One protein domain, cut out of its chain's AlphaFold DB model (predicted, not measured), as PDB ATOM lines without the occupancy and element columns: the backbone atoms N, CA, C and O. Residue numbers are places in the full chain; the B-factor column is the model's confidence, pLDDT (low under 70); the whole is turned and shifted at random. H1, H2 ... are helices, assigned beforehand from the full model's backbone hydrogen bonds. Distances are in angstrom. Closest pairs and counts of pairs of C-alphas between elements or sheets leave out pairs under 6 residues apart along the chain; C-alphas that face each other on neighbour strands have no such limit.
ATOM      1  N   ALA A   5     148.554 116.608 130.170       51.62
ATOM      2  CA  ALA A   5     147.540 116.376 131.199       51.62
ATOM      3  C   ALA A   5     146.114 116.436 130.621       51.62
ATOM      4  O   ALA A   5     145.337 115.515 130.824       51.62
ATOM      5  N   GLN A   6     145.817 117.442 129.788       59.53
ATOM      6  CA  GLN A   6     144.512 117.571 129.125       59.53
ATOM      7  C   GLN A   6     144.217 116.425 128.146       59.53
ATOM      8  O   GLN A   6     143.059 116.069 127.965       59.53
ATOM      9  N   ARG A   7     145.240 115.832 127.516       58.19
ATOM     10  CA  ARG A   7     145.072 114.667 126.624       58.19
ATOM     11  C   ARG A   7     144.854 113.368 127.390       58.19
ATOM     12  O   ARG A   7     144.129 112.507 126.910       58.19
ATOM     13  N   ILE A   8     145.479 113.228 128.560       63.50
ATOM     14  CA  ILE A   8     145.262 112.087 129.458       63.50
ATOM     15  C   ILE A   8     143.844 112.147 130.033       63.50
ATOM     16  O   ILE A   8     143.157 111.131 130.030       63.50
ATOM     17  N   ASP A   9     143.370 113.333 130.422       67.38
ATOM     18  CA  ASP A   9     141.991 113.514 130.883       67.38
ATOM     19  C   ASP A   9     140.986 113.203 129.754       67.38
ATOM     20  O   ASP A   9     140.051 112.428 129.957       67.38
ATOM     21  N   ALA A  10     141.225 113.711 128.535       63.94
ATOM     22  CA  ALA A  10     140.373 113.463 127.363       63.94
ATOM     23  C   ALA A  10     140.344 111.986 126.921       63.94
ATOM     24  O   ALA A  10     139.316 111.494 126.463       63.94
ATOM     25  N   ALA A  11     141.446 111.252 127.104       65.44
ATOM     26  CA  ALA A  11     141.537 109.826 126.794       65.44
ATOM     27  C   ALA A  11     140.616 108.951 127.668       65.44
ATOM     28  O   ALA A  11     140.247 107.859 127.250       65.44
ATOM     29  N   THR A  12     140.218 109.432 128.849       75.31
ATOM     30  CA  THR A  12     139.343 108.698 129.785       75.31
ATOM     31  C   THR A  12     137.855 109.026 129.637       75.31
ATOM     32  O   THR A  12     137.023 108.457 130.344       75.31
ATOM     33  N   VAL A  13     137.499 109.940 128.725       79.50
ATOM     34  CA  VAL A  13     136.106 110.329 128.478       79.50
ATOM     35  C   VAL A  13     135.341 109.143 127.872       79.50
ATOM     36  O   VAL A  13     135.880 108.472 126.989       79.50
ATOM     37  N   PRO A  14     134.095 108.867 128.300       84.69
ATOM     38  CA  PRO A  14     133.260 107.854 127.663       84.69
ATOM     39  C   PRO A  14     132.976 108.199 126.199       84.69
ATOM     40  O   PRO A  14     132.593 109.327 125.879       84.69
ATOM     41  N   VAL A  15     133.102 107.218 125.304       86.06
ATOM     42  CA  VAL A  15     132.893 107.424 123.856       86.06
ATOM     43  C   VAL A  15     131.450 107.831 123.509       86.06
ATOM     44  O   VAL A  15     131.199 108.462 122.480       86.06
ATOM     45  N   GLU A  16     130.510 107.542 124.410       85.62
ATOM     46  CA  GLU A  16     129.077 107.810 124.278       85.62
ATOM     47  C   GLU A  16     128.755 109.272 123.933       85.62
ATOM     48  O   GLU A  16     127.921 109.552 123.072       85.62
ATOM     49  N   GLU A  17     129.454 110.232 124.545       81.81
ATOM     50  CA  GLU A  17     129.191 111.652 124.289       81.81
ATOM     51  C   GLU A  17     129.531 112.043 122.839       81.81
ATOM     52  O   GLU A  17     128.811 112.819 122.201       81.81
ATOM     53  N   LEU A  18     130.614 111.485 122.289       84.94
ATOM     54  CA  LEU A  18     131.021 111.724 120.903       84.94
ATOM     55  C   LEU A  18     130.146 110.951 119.916       84.94
ATOM     56  O   LEU A  18     129.854 111.464 118.834       84.94
ATOM     57  N   ARG A  19     129.661 109.768 120.307       87.62
ATOM     58  CA  ARG A  19     128.716 108.955 119.531       87.62
ATOM     59  C   ARG A  19     127.427 109.719 119.236       87.62
ATOM     60  O   ARG A  19     127.006 109.813 118.080       87.62
ATOM     61  N   ILE A  20     126.870 110.369 120.260       84.75
ATOM     62  CA  ILE A  20     125.686 111.228 120.128       84.75
ATOM     63  C   ILE A  20     125.981 112.421 119.205       84.75
ATOM     64  O   ILE A  20     125.173 112.737 118.327       84.75
ATOM     65  N   LYS A  21     127.153 113.065 119.336       82.12
ATOM     66  CA  LYS A  21     127.563 114.189 118.465       82.12
ATOM     67  C   LYS A  21     127.707 113.774 116.997       82.12
ATOM     68  O   LYS A  21     127.299 114.528 116.113       82.12
ATOM     69  N   ALA A  22     128.226 112.576 116.737       85.94
ATOM     70  CA  ALA A  22     128.363 112.010 115.397       85.94
ATOM     71  C   ALA A  22     127.047 111.438 114.828       85.94
ATOM     72  O   ALA A  22     127.007 111.039 113.664       85.94
ATOM     73  N   LYS A  23     125.957 111.440 115.613       87.38
ATOM     74  CA  LYS A  23     124.643 110.872 115.257       87.38
ATOM     75  C   LYS A  23     124.713 109.386 114.883       87.38
ATOM     76  O   LYS A  23     124.037 108.961 113.948       87.38
ATOM     77  N   VAL A  24     125.541 108.626 115.595       87.25
ATOM     78  CA  VAL A  24     125.641 107.166 115.470       87.25
ATOM     79  C   VAL A  24     124.623 106.543 116.425       87.25
ATOM     80  O   VAL A  24     124.643 106.852 117.615       87.25
ATOM     81  N   ASP A  25     123.706 105.726 115.905       87.25
ATOM     82  CA  ASP A  25     122.700 105.038 116.720       87.25
ATOM     83  C   ASP A  25     123.244 103.750 117.364       87.25
ATOM     84  O   ASP A  25     124.371 103.323 117.102       87.25
ATOM     85  N   ASP A  26     122.449 103.152 118.256       83.62
ATOM     86  CA  ASP A  26     122.848 101.961 119.007       83.62
ATOM     87  C   ASP A  26     123.109 100.749 118.107       83.62
ATOM     88  O   ASP A  26     124.033  99.987 118.376       83.62
ATOM     89  N   GLU A  27     122.340 100.567 117.033       84.06
ATOM     90  CA  GLU A  27     122.481  99.416 116.135       84.06
ATOM     91  C   GLU A  27     123.782  99.512 115.326       84.06
ATOM     92  O   GLU A  27     124.571  98.565 115.286       84.06
ATOM     93  N   LEU A  28     124.064 100.697 114.780       84.81
ATOM     94  CA  LEU A  28     125.293 100.999 114.052       84.81
ATOM     95  C   LEU A  28     126.531 100.931 114.960       84.81
ATOM     96  O   LEU A  28     127.583 100.441 114.549       84.81
ATOM     97  N   TRP A  29     126.403 101.393 116.208       87.31
ATOM     98  CA  TRP A  29     127.461 101.303 117.212       87.31
ATOM     99  C   TRP A  29     127.795  99.858 117.576       87.31
ATOM    100  O   TRP A  29     128.966  99.484 117.568       87.31
ATOM    101  N   GLN A  30     126.784  99.033 117.858       84.44
ATOM    102  CA  GLN A  30     126.995  97.625 118.199       84.44
ATOM    103  C   GLN A  30     127.598  96.844 117.025       84.44
ATOM    104  O   GLN A  30     128.455  95.993 117.250       84.44
ATOM    105  N   GLY A  31     127.219  97.173 115.784       83.69
ATOM    106  CA  GLY A  31     127.851  96.623 114.583       83.69
ATOM    107  C   GLY A  31     129.345  96.950 114.505       83.69
ATOM    108  O   GLY A  31     130.163  96.046 114.360       83.69
ATOM    109  N   LEU A  32     129.715  98.224 114.692       85.50
ATOM    110  CA  LEU A  32     131.117  98.652 114.696       85.50
ATOM    111  C   LEU A  32     131.928  97.957 115.801       85.50
ATOM    112  O   LEU A  32     133.017  97.446 115.539       85.50
ATOM    113  N   VAL A  33     131.403  97.933 117.031       84.06
ATOM    114  CA  VAL A  33     132.070  97.284 118.168       84.06
ATOM    115  C   VAL A  33     132.262  95.795 117.883       84.06
ATOM    116  O   VAL A  33     133.374  95.300 118.030       84.06
ATOM    117  N   ALA A  34     131.237  95.095 117.388       81.31
ATOM    118  CA  ALA A  34     131.326  93.671 117.068       81.31
ATOM    119  C   ALA A  34     132.397  93.351 116.010       81.31
ATOM    120  O   ALA A  34     133.046  92.304 116.091       81.31
ATOM    121  N   THR A  35     132.607  94.238 115.033       81.31
ATOM    122  CA  THR A  35     133.650  94.056 114.016       81.31
ATOM    123  C   THR A  35     135.049  94.310 114.578       81.31
ATOM    124  O   THR A  35     135.967  93.550 114.269       81.31
ATOM    125  N   LEU A  36     135.212  95.323 115.435       78.94
ATOM    126  CA  LEU A  36     136.513  95.738 115.971       78.94
ATOM    127  C   LEU A  36     136.995  94.909 117.171       78.94
ATOM    128  O   LEU A  36     138.193  94.682 117.312       78.94
ATOM    129  N   THR A  37     136.101  94.436 118.043       72.06
ATOM    130  CA  THR A  37     136.479  93.787 119.313       72.06
ATOM    131  C   THR A  37     136.578  92.264 119.224       72.06
ATOM    132  O   THR A  37     136.444  91.586 120.244       72.06
ATOM    133  N   LYS A  38     136.811  91.697 118.031       61.22
ATOM    134  CA  LYS A  38     136.860  90.236 117.819       61.22
ATOM    135  C   LYS A  38     137.886  89.508 118.709       61.22
ATOM    136  O   LYS A  38     137.681  88.324 118.951       61.22
ATOM    137  N   ASP A  39     138.897  90.200 119.259       51.69
ATOM    138  CA  ASP A  39     139.982  89.569 120.032       51.69
ATOM    139  C   ASP A  39     140.431  90.241 121.359       51.69
ATOM    140  O   ASP A  39     141.397  89.749 121.928       51.69
ATOM    141  N   ASN A  40     139.793  91.300 121.904       42.84
ATOM    142  CA  ASN A  40     139.921  91.740 123.325       42.84
ATOM    143  C   ASN A  40     139.254  93.107 123.601       42.84
ATOM    144  O   ASN A  40     139.557  94.073 122.912       42.84
ATOM    145  N   GLY A  41     138.491  93.204 124.702       55.94
ATOM    146  CA  GLY A  41     138.107  94.459 125.379       55.94
ATOM    147  C   GLY A  41     136.978  95.263 124.719       55.94
ATOM    148  O   GLY A  41     137.009  95.527 123.525       55.94
ATOM    149  N   GLY A  42     135.963  95.653 125.497       69.00
ATOM    150  CA  GLY A  42     134.895  96.540 125.026       69.00
ATOM    151  C   GLY A  42     135.412  97.959 124.775       69.00
ATOM    152  O   GLY A  42     136.268  98.443 125.507       69.00
ATOM    153  N   ILE A  43     134.894  98.621 123.739       79.12
ATOM    154  CA  ILE A  43     135.189 100.032 123.459       79.12
ATOM    155  C   ILE A  43     134.310 100.881 124.383       79.12
ATOM    156  O   ILE A  43     133.112 101.027 124.131       79.12
ATOM    157  N   GLU A  44     134.885 101.422 125.458       78.88
ATOM    158  CA  GLU A  44     134.147 102.207 126.461       78.88
ATOM    159  C   GLU A  44     134.572 103.683 126.463       78.88
ATOM    160  O   GLU A  44     133.751 104.584 126.667       78.88
ATOM    161  N   THR A  45     135.846 103.949 126.182       83.88
ATOM    162  CA  THR A  45     136.443 105.284 126.218       83.88
ATOM    163  C   THR A  45     136.810 105.801 124.831       83.88
ATOM    164  O   THR A  45     136.955 105.060 123.858       83.88
ATOM    165  N   VAL A  46     136.992 107.117 124.740       84.50
ATOM    166  CA  VAL A  46     137.459 107.800 123.529       84.50
ATOM    167  C   VAL A  46     138.825 107.272 123.072       84.50
ATOM    168  O   VAL A  46     139.070 107.178 121.868       84.50
ATOM    169  N   ALA A  47     139.699 106.878 124.004       79.94
ATOM    170  CA  ALA A  47     140.983 106.271 123.667       79.94
ATOM    171  C   ALA A  47     140.830 104.885 123.031       79.94
ATOM    172  O   ALA A  47     141.528 104.597 122.060       79.94
ATOM    173  N   ASP A  48     139.896 104.065 123.517       82.38
ATOM    174  CA  ASP A  48     139.701 102.709 122.995       82.38
ATOM    175  C   ASP A  48     139.391 102.734 121.495       82.38
ATOM    176  O   ASP A  48     139.962 101.954 120.738       82.38
ATOM    177  N   LEU A  49     138.571 103.694 121.043       85.44
ATOM    178  CA  LEU A  49     138.282 103.882 119.619       85.44
ATOM    179  C   LEU A  49     139.358 104.706 118.892       85.44
ATOM    180  O   LEU A  49     139.727 104.390 117.764       85.44
ATOM    181  N   GLY A  50     139.877 105.772 119.508       81.38
ATOM    182  CA  GLY A  50     140.834 106.687 118.874       81.38
ATOM    183  C   GLY A  50     142.180 106.039 118.526       81.38
ATOM    184  O   GLY A  50     142.840 106.457 117.567       81.38
ATOM    185  N   PHE A  51     142.581 105.006 119.272       79.19
ATOM    186  CA  PHE A  51     143.819 104.258 119.050       79.19
ATOM    187  C   PHE A  51     143.658 103.010 118.169       79.19
ATOM    188  O   PHE A  51     144.676 102.401 117.833       79.19
ATOM    189  N   CYS A  52     142.442 102.663 117.728       80.94
ATOM    190  CA  CYS A  52     142.254 101.634 116.705       80.94
ATOM    191  C   CYS A  52     143.041 101.981 115.436       80.94
ATOM    192  O   CYS A  52     143.170 103.153 115.047       80.94
ATOM    193  N   TYR A  53     143.574 100.958 114.765       77.38
ATOM    194  CA  TYR A  53     144.312 101.194 113.539       77.38
ATOM    195  C   TYR A  53     143.366 101.623 112.408       77.38
ATOM    196  O   TYR A  53     142.287 101.052 112.249       77.38
ATOM    197  N   PRO A  54     143.765 102.598 111.566       76.81
ATOM    198  CA  PRO A  54     142.896 103.101 110.505       76.81
ATOM    199  C   PRO A  54     142.426 102.048 109.496       76.81
ATOM    200  O   PRO A  54     141.371 102.226 108.899       76.81
ATOM    201  N   TRP A  55     143.191 100.971 109.283       75.69
ATOM    202  CA  TRP A  55     142.787  99.899 108.370       75.69
ATOM    203  C   TRP A  55     141.688  99.011 108.966       75.69
ATOM    204  O   TRP A  55     140.777  98.660 108.226       75.69
ATOM    205  N   ASP A  56     141.709  98.733 110.276       81.25
ATOM    206  CA  ASP A  56     140.657  97.964 110.965       81.25
ATOM    207  C   ASP A  56     139.335  98.747 110.944       81.25
ATOM    208  O   ASP A  56     138.261  98.205 110.693       81.25
ATOM    209  N   ILE A  57     139.422 100.071 111.119       84.88
ATOM    210  CA  ILE A  57     138.269 100.971 111.004       84.88
ATOM    211  C   ILE A  57     137.771 101.030 109.561       84.88
ATOM    212  O   ILE A  57     136.568 100.984 109.329       84.88
ATOM    213  N   GLN A  58     138.669 101.108 108.578       81.69
ATOM    214  CA  GLN A  58     138.279 101.104 107.170       81.69
ATOM    215  C   GLN A  58     137.608  99.783 106.766       81.69
ATOM    216  O   GLN A  58     136.670  99.803 105.972       81.69
ATOM    217  N   GLU A  59     138.062  98.655 107.309       82.44
ATOM    218  CA  GLU A  59     137.442  97.345 107.113       82.44
ATOM    219  C   GLU A  59     136.034  97.307 107.714       82.44
ATOM    220  O   GLU A  59     135.087  96.988 106.998       82.44
ATOM    221  N   ALA A  60     135.862  97.770 108.956       83.94
ATOM    222  CA  ALA A  60     134.544  97.873 109.583       83.94
ATOM    223  C   ALA A  60     133.599  98.836 108.841       83.94
ATOM    224  O   ALA A  60     132.415  98.554 108.676       83.94
ATOM    225  N   LEU A  61     134.116  99.951 108.315       85.81
ATOM    226  CA  LEU A  61     133.339 100.868 107.479       85.81
ATOM    227  C   LEU A  61     132.890 100.221 106.165       85.81
ATOM    228  O   LEU A  61     131.825 100.565 105.662       85.81
ATOM    229  N   ASN A  62     133.672  99.304 105.593       85.44
ATOM    230  CA  ASN A  62     133.302  98.622 104.353       85.44
ATOM    231  C   ASN A  62     132.156  97.612 104.549       85.44
ATOM    232  O   ASN A  62     131.478  97.295 103.575       85.44
ATOM    233  N   GLU A  63     131.916  97.147 105.779       83.94
ATOM    234  CA  GLU A  63     130.779  96.279 106.125       83.94
ATOM    235  C   GLU A  63     129.448  97.056 106.228       83.94
ATOM    236  O   GLU A  63     128.376  96.455 106.207       83.94
ATOM    237  N   VAL A  64     129.487  98.394 106.287       86.06
ATOM    238  CA  VAL A  64     128.290  99.246 106.388       86.06
ATOM    239  C   VAL A  64     127.797  99.661 104.999       86.06
ATOM    240  O   VAL A  64     128.434 100.444 104.291       86.06
ATOM    241  N   GLU A  65     126.609  99.194 104.612       80.81
ATOM    242  CA  GLU A  65     126.040  99.462 103.282       80.81
ATOM    243  C   GLU A  65     125.722 100.958 103.062       80.81
ATOM    244  O   GLU A  65     126.055 101.554 102.027       80.81
ATOM    245  N   SER A  66     125.119 101.601 104.066       86.06
ATOM    246  CA  SER A  66     124.683 102.999 104.007       86.06
ATOM    247  C   SER A  66     125.869 103.970 103.963       86.06
ATOM    248  O   SER A  66     126.708 104.026 104.862       86.06
ATOM    249  N   ALA A  67     125.940 104.788 102.907       77.81
ATOM    250  CA  ALA A  67     126.984 105.806 102.750       77.81
ATOM    251  C   ALA A  67     126.915 106.905 103.828       77.81
ATOM    252  O   ALA A  67     127.946 107.453 104.230       77.81
ATOM    253  N   LEU A  68     125.707 107.211 104.314       80.56
ATOM    254  CA  LEU A  68     125.503 108.177 105.390       80.56
ATOM    255  C   LEU A  68     126.059 107.642 106.712       80.56
ATOM    256  O   LEU A  68     126.753 108.364 107.424       80.56
ATOM    257  N   ASP A  69     125.803 106.373 107.007       84.75
ATOM    258  CA  ASP A  69     126.227 105.746 108.258       84.75
ATOM    259  C   ASP A  69     127.733 105.473 108.273       84.75
ATOM    260  O   ASP A  69     128.392 105.741 109.277       84.75
ATOM    261  N   ARG A  70     128.321 105.130 107.119       85.88
ATOM    262  CA  ARG A  70     129.783 105.139 106.929       85.88
ATOM    263  C   ARG A  70     130.405 106.495 107.241       85.88
ATOM    264  O   ARG A  70     131.420 106.573 107.927       85.88
ATOM    265  N   SER A  71     129.783 107.570 106.762       81.00
ATOM    266  CA  SER A  71     130.279 108.927 107.007       81.00
ATOM    267  C   SER A  71     130.189 109.298 108.491       81.00
ATOM    268  O   SER A  71     131.122 109.884 109.030       81.00
ATOM    269  N   ARG A  72     129.106 108.915 109.181       86.38
ATOM    270  CA  ARG A  72     128.927 109.150 110.626       86.38
ATOM    271  C   ARG A  72     129.960 108.409 111.472       86.38
ATOM    272  O   ARG A  72     130.534 109.005 112.379       86.38
ATOM    273  N   LEU A  73     130.234 107.146 111.150       87.56
ATOM    274  CA  LEU A  73     131.257 106.350 111.833       87.56
ATOM    275  C   LEU A  73     132.676 106.886 111.583       87.56
ATOM    276  O   LEU A  73     133.473 106.960 112.517       87.56
ATOM    277  N   ALA A  74     132.981 107.329 110.357       86.06
ATOM    278  CA  ALA A  74     134.264 107.959 110.043       86.06
ATOM    279  C   ALA A  74     134.465 109.270 110.824       86.06
ATOM    280  O   ALA A  74     135.537 109.500 111.386       86.06
ATOM    281  N   VAL A  75     133.414 110.091 110.934       86.94
ATOM    282  CA  VAL A  75     133.425 111.314 111.751       86.94
ATOM    283  C   VAL A  75     133.592 110.985 113.235       86.94
ATOM    284  O   VAL A  75     134.385 111.636 113.907       86.94
ATOM    285  N   LEU A  76     132.893 109.972 113.760       90.00
ATOM    286  CA  LEU A  76     133.055 109.532 115.151       90.00
ATOM    287  C   LEU A  76     134.509 109.139 115.449       90.00
ATOM    288  O   LEU A  76     135.063 109.552 116.469       90.00
ATOM    289  N   PHE A  77     135.140 108.388 114.546       88.88
ATOM    290  CA  PHE A  77     136.537 107.986 114.684       88.88
ATOM    291  C   PHE A  77     137.487 109.190 114.687       88.88
ATOM    292  O   PHE A  77     138.332 109.307 115.576       88.88
ATOM    293  N   ASP A  78     137.326 110.126 113.749       85.81
ATOM    294  CA  ASP A  78     138.158 111.330 113.697       85.81
ATOM    295  C   ASP A  78     137.942 112.250 114.910       85.81
ATOM    296  O   ASP A  78     138.911 112.806 115.430       85.81
ATOM    297  N   LEU A  79     136.712 112.353 115.429       85.62
ATOM    298  CA  LEU A  79     136.428 113.067 116.678       85.62
ATOM    299  C   LEU A  79     137.173 112.437 117.859       85.62
ATOM    300  O   LEU A  79     137.812 113.159 118.625       85.62
ATOM    301  N   CYS A  80     137.161 111.106 117.974       85.81
ATOM    302  CA  CYS A  80     137.877 110.418 119.048       85.81
ATOM    303  C   CYS A  80     139.393 110.627 118.951       85.81
ATOM    304  O   CYS A  80     140.069 110.895 119.944       85.81
ATOM    305  N   ARG A  81     139.938 110.587 117.730       84.19
ATOM    306  CA  ARG A  81     141.353 110.876 117.474       84.19
ATOM    307  C   ARG A  81     141.715 112.307 117.830       84.19
ATOM    308  O   ARG A  81     142.741 112.528 118.470       84.19
ATOM    309  N   ASN A  82     140.870 113.263 117.456       82.62
ATOM    310  CA  ASN A  82     141.084 114.672 117.747       82.62
ATOM    311  C   ASN A  82     141.115 114.948 119.262       82.62
ATOM    312  O   ASN A  82     142.021 115.639 119.727       82.62
ATOM    313  N   GLU A  83     140.206 114.350 120.040       79.44
ATOM    314  CA  GLU A  83     140.202 114.460 121.509       79.44
ATOM    315  C   GLU A  83     141.466 113.850 122.147       79.44
ATOM    316  O   GLU A  83     142.068 114.440 123.047       79.44
ATOM    317  N   CYS A  84     141.975 112.736 121.609       73.94
ATOM    318  CA  CYS A  84     143.266 112.167 122.022       73.94
ATOM    319  C   CYS A  84     144.493 112.954 121.506       73.94
ATOM    320  O   CYS A  84     145.640 112.613 121.815       73.94
ATOM    321  N   GLY A  85     144.295 114.010 120.708       67.88
ATOM    322  CA  GLY A  85     145.371 114.773 120.070       67.88
ATOM    323  C   GLY A  85     146.133 113.989 118.993       67.88
ATOM    324  O   GLY A  85     147.302 114.291 118.729       67.88
TER     325      GLY A  85
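AT A GLANCE: This is residues 5 to 85 of the 588 residues of an uncharacterized protein of Perkinsus marinus (strain ATCC 50983 / TXsc) (UniProt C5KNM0). A long helix, H6, forms the backbone of a small helical body, and H5 folds back beside one part of it as a helical hairpin. Three shorter helices cover one side of this pair, H2 and H4 packing on H6 and H3 crossing H5, while H1 lies out at one end, by the last residue of H6. The printed part has 81 residues with six named helices, H1 to H6 in order along the chain, and no named strand; the class is all helix. It is compact, with a radius of gyration of the C-alphas of 11.8 A, and spans 39 by 27 by 20 A.

IN THESE COORDINATES: H6, the longest helix, covers residues 67 to 83 and measures 24.5 A from C-alpha 67 at (126.984, 105.806, 102.750) to C-alpha 83 at (140.202, 114.460, 121.509). H5 covers residues 54 to 62, 12.2 A, and H3 residues 26 to 36, 15.3 A. H2 is residues 16 to 21, 8.8 A, and H4 residues 46 to 50, 5.9 A. H1, residues 5 to 11, is 9.9 A long and begins at C-alpha 5, (147.540, 116.376, 131.199).

HOW THE PARTS SIT: H6 is the hub, touching four other helices. With residues 70 to 74 alone it touches H5, at a shallow tilt of 22 degrees, opposite ways; the closest C-alphas, of Leu 61 and Arg 70, are 5.6 A apart. With residues 77 to 83 alone it touches H4, where the closest C-alphas, of Gly 50 and Arg 81, are 4.4 A apart. With residues 76 to 80 alone it touches H2 at a steep tilt of 59 degrees, closest at the C-alphas of Arg 19 and Leu 76, 6.2 A. With residue 83 alone it only just touches H1, with 3 pairs of C-alphas within 8 A; those of Ala 10 and Glu 83 are closest, 5.9 A. H3 touches H5 at a steep tilt of 50 degrees, opposite ways, closest at the C-alphas of Thr 35 and Ala 60, 5.9 A. H1 and H3 are apart, as are H2 and H5. In H1, H2, H3, H4, H5 and H6 every O i to N i+4 pair is within hydrogen-bond range.

THE WHOLE: The two C-alphas farthest apart, of Ala 5 and Glu 65, are 39.1 A apart. The printed part has no cut and no long link; the link from H3 to H4, 9 residues, is short and the others are tight. The mean pLDDT of the printed part is 79.4, with residues 5 to 11, 38 to 42 and 85 under 70.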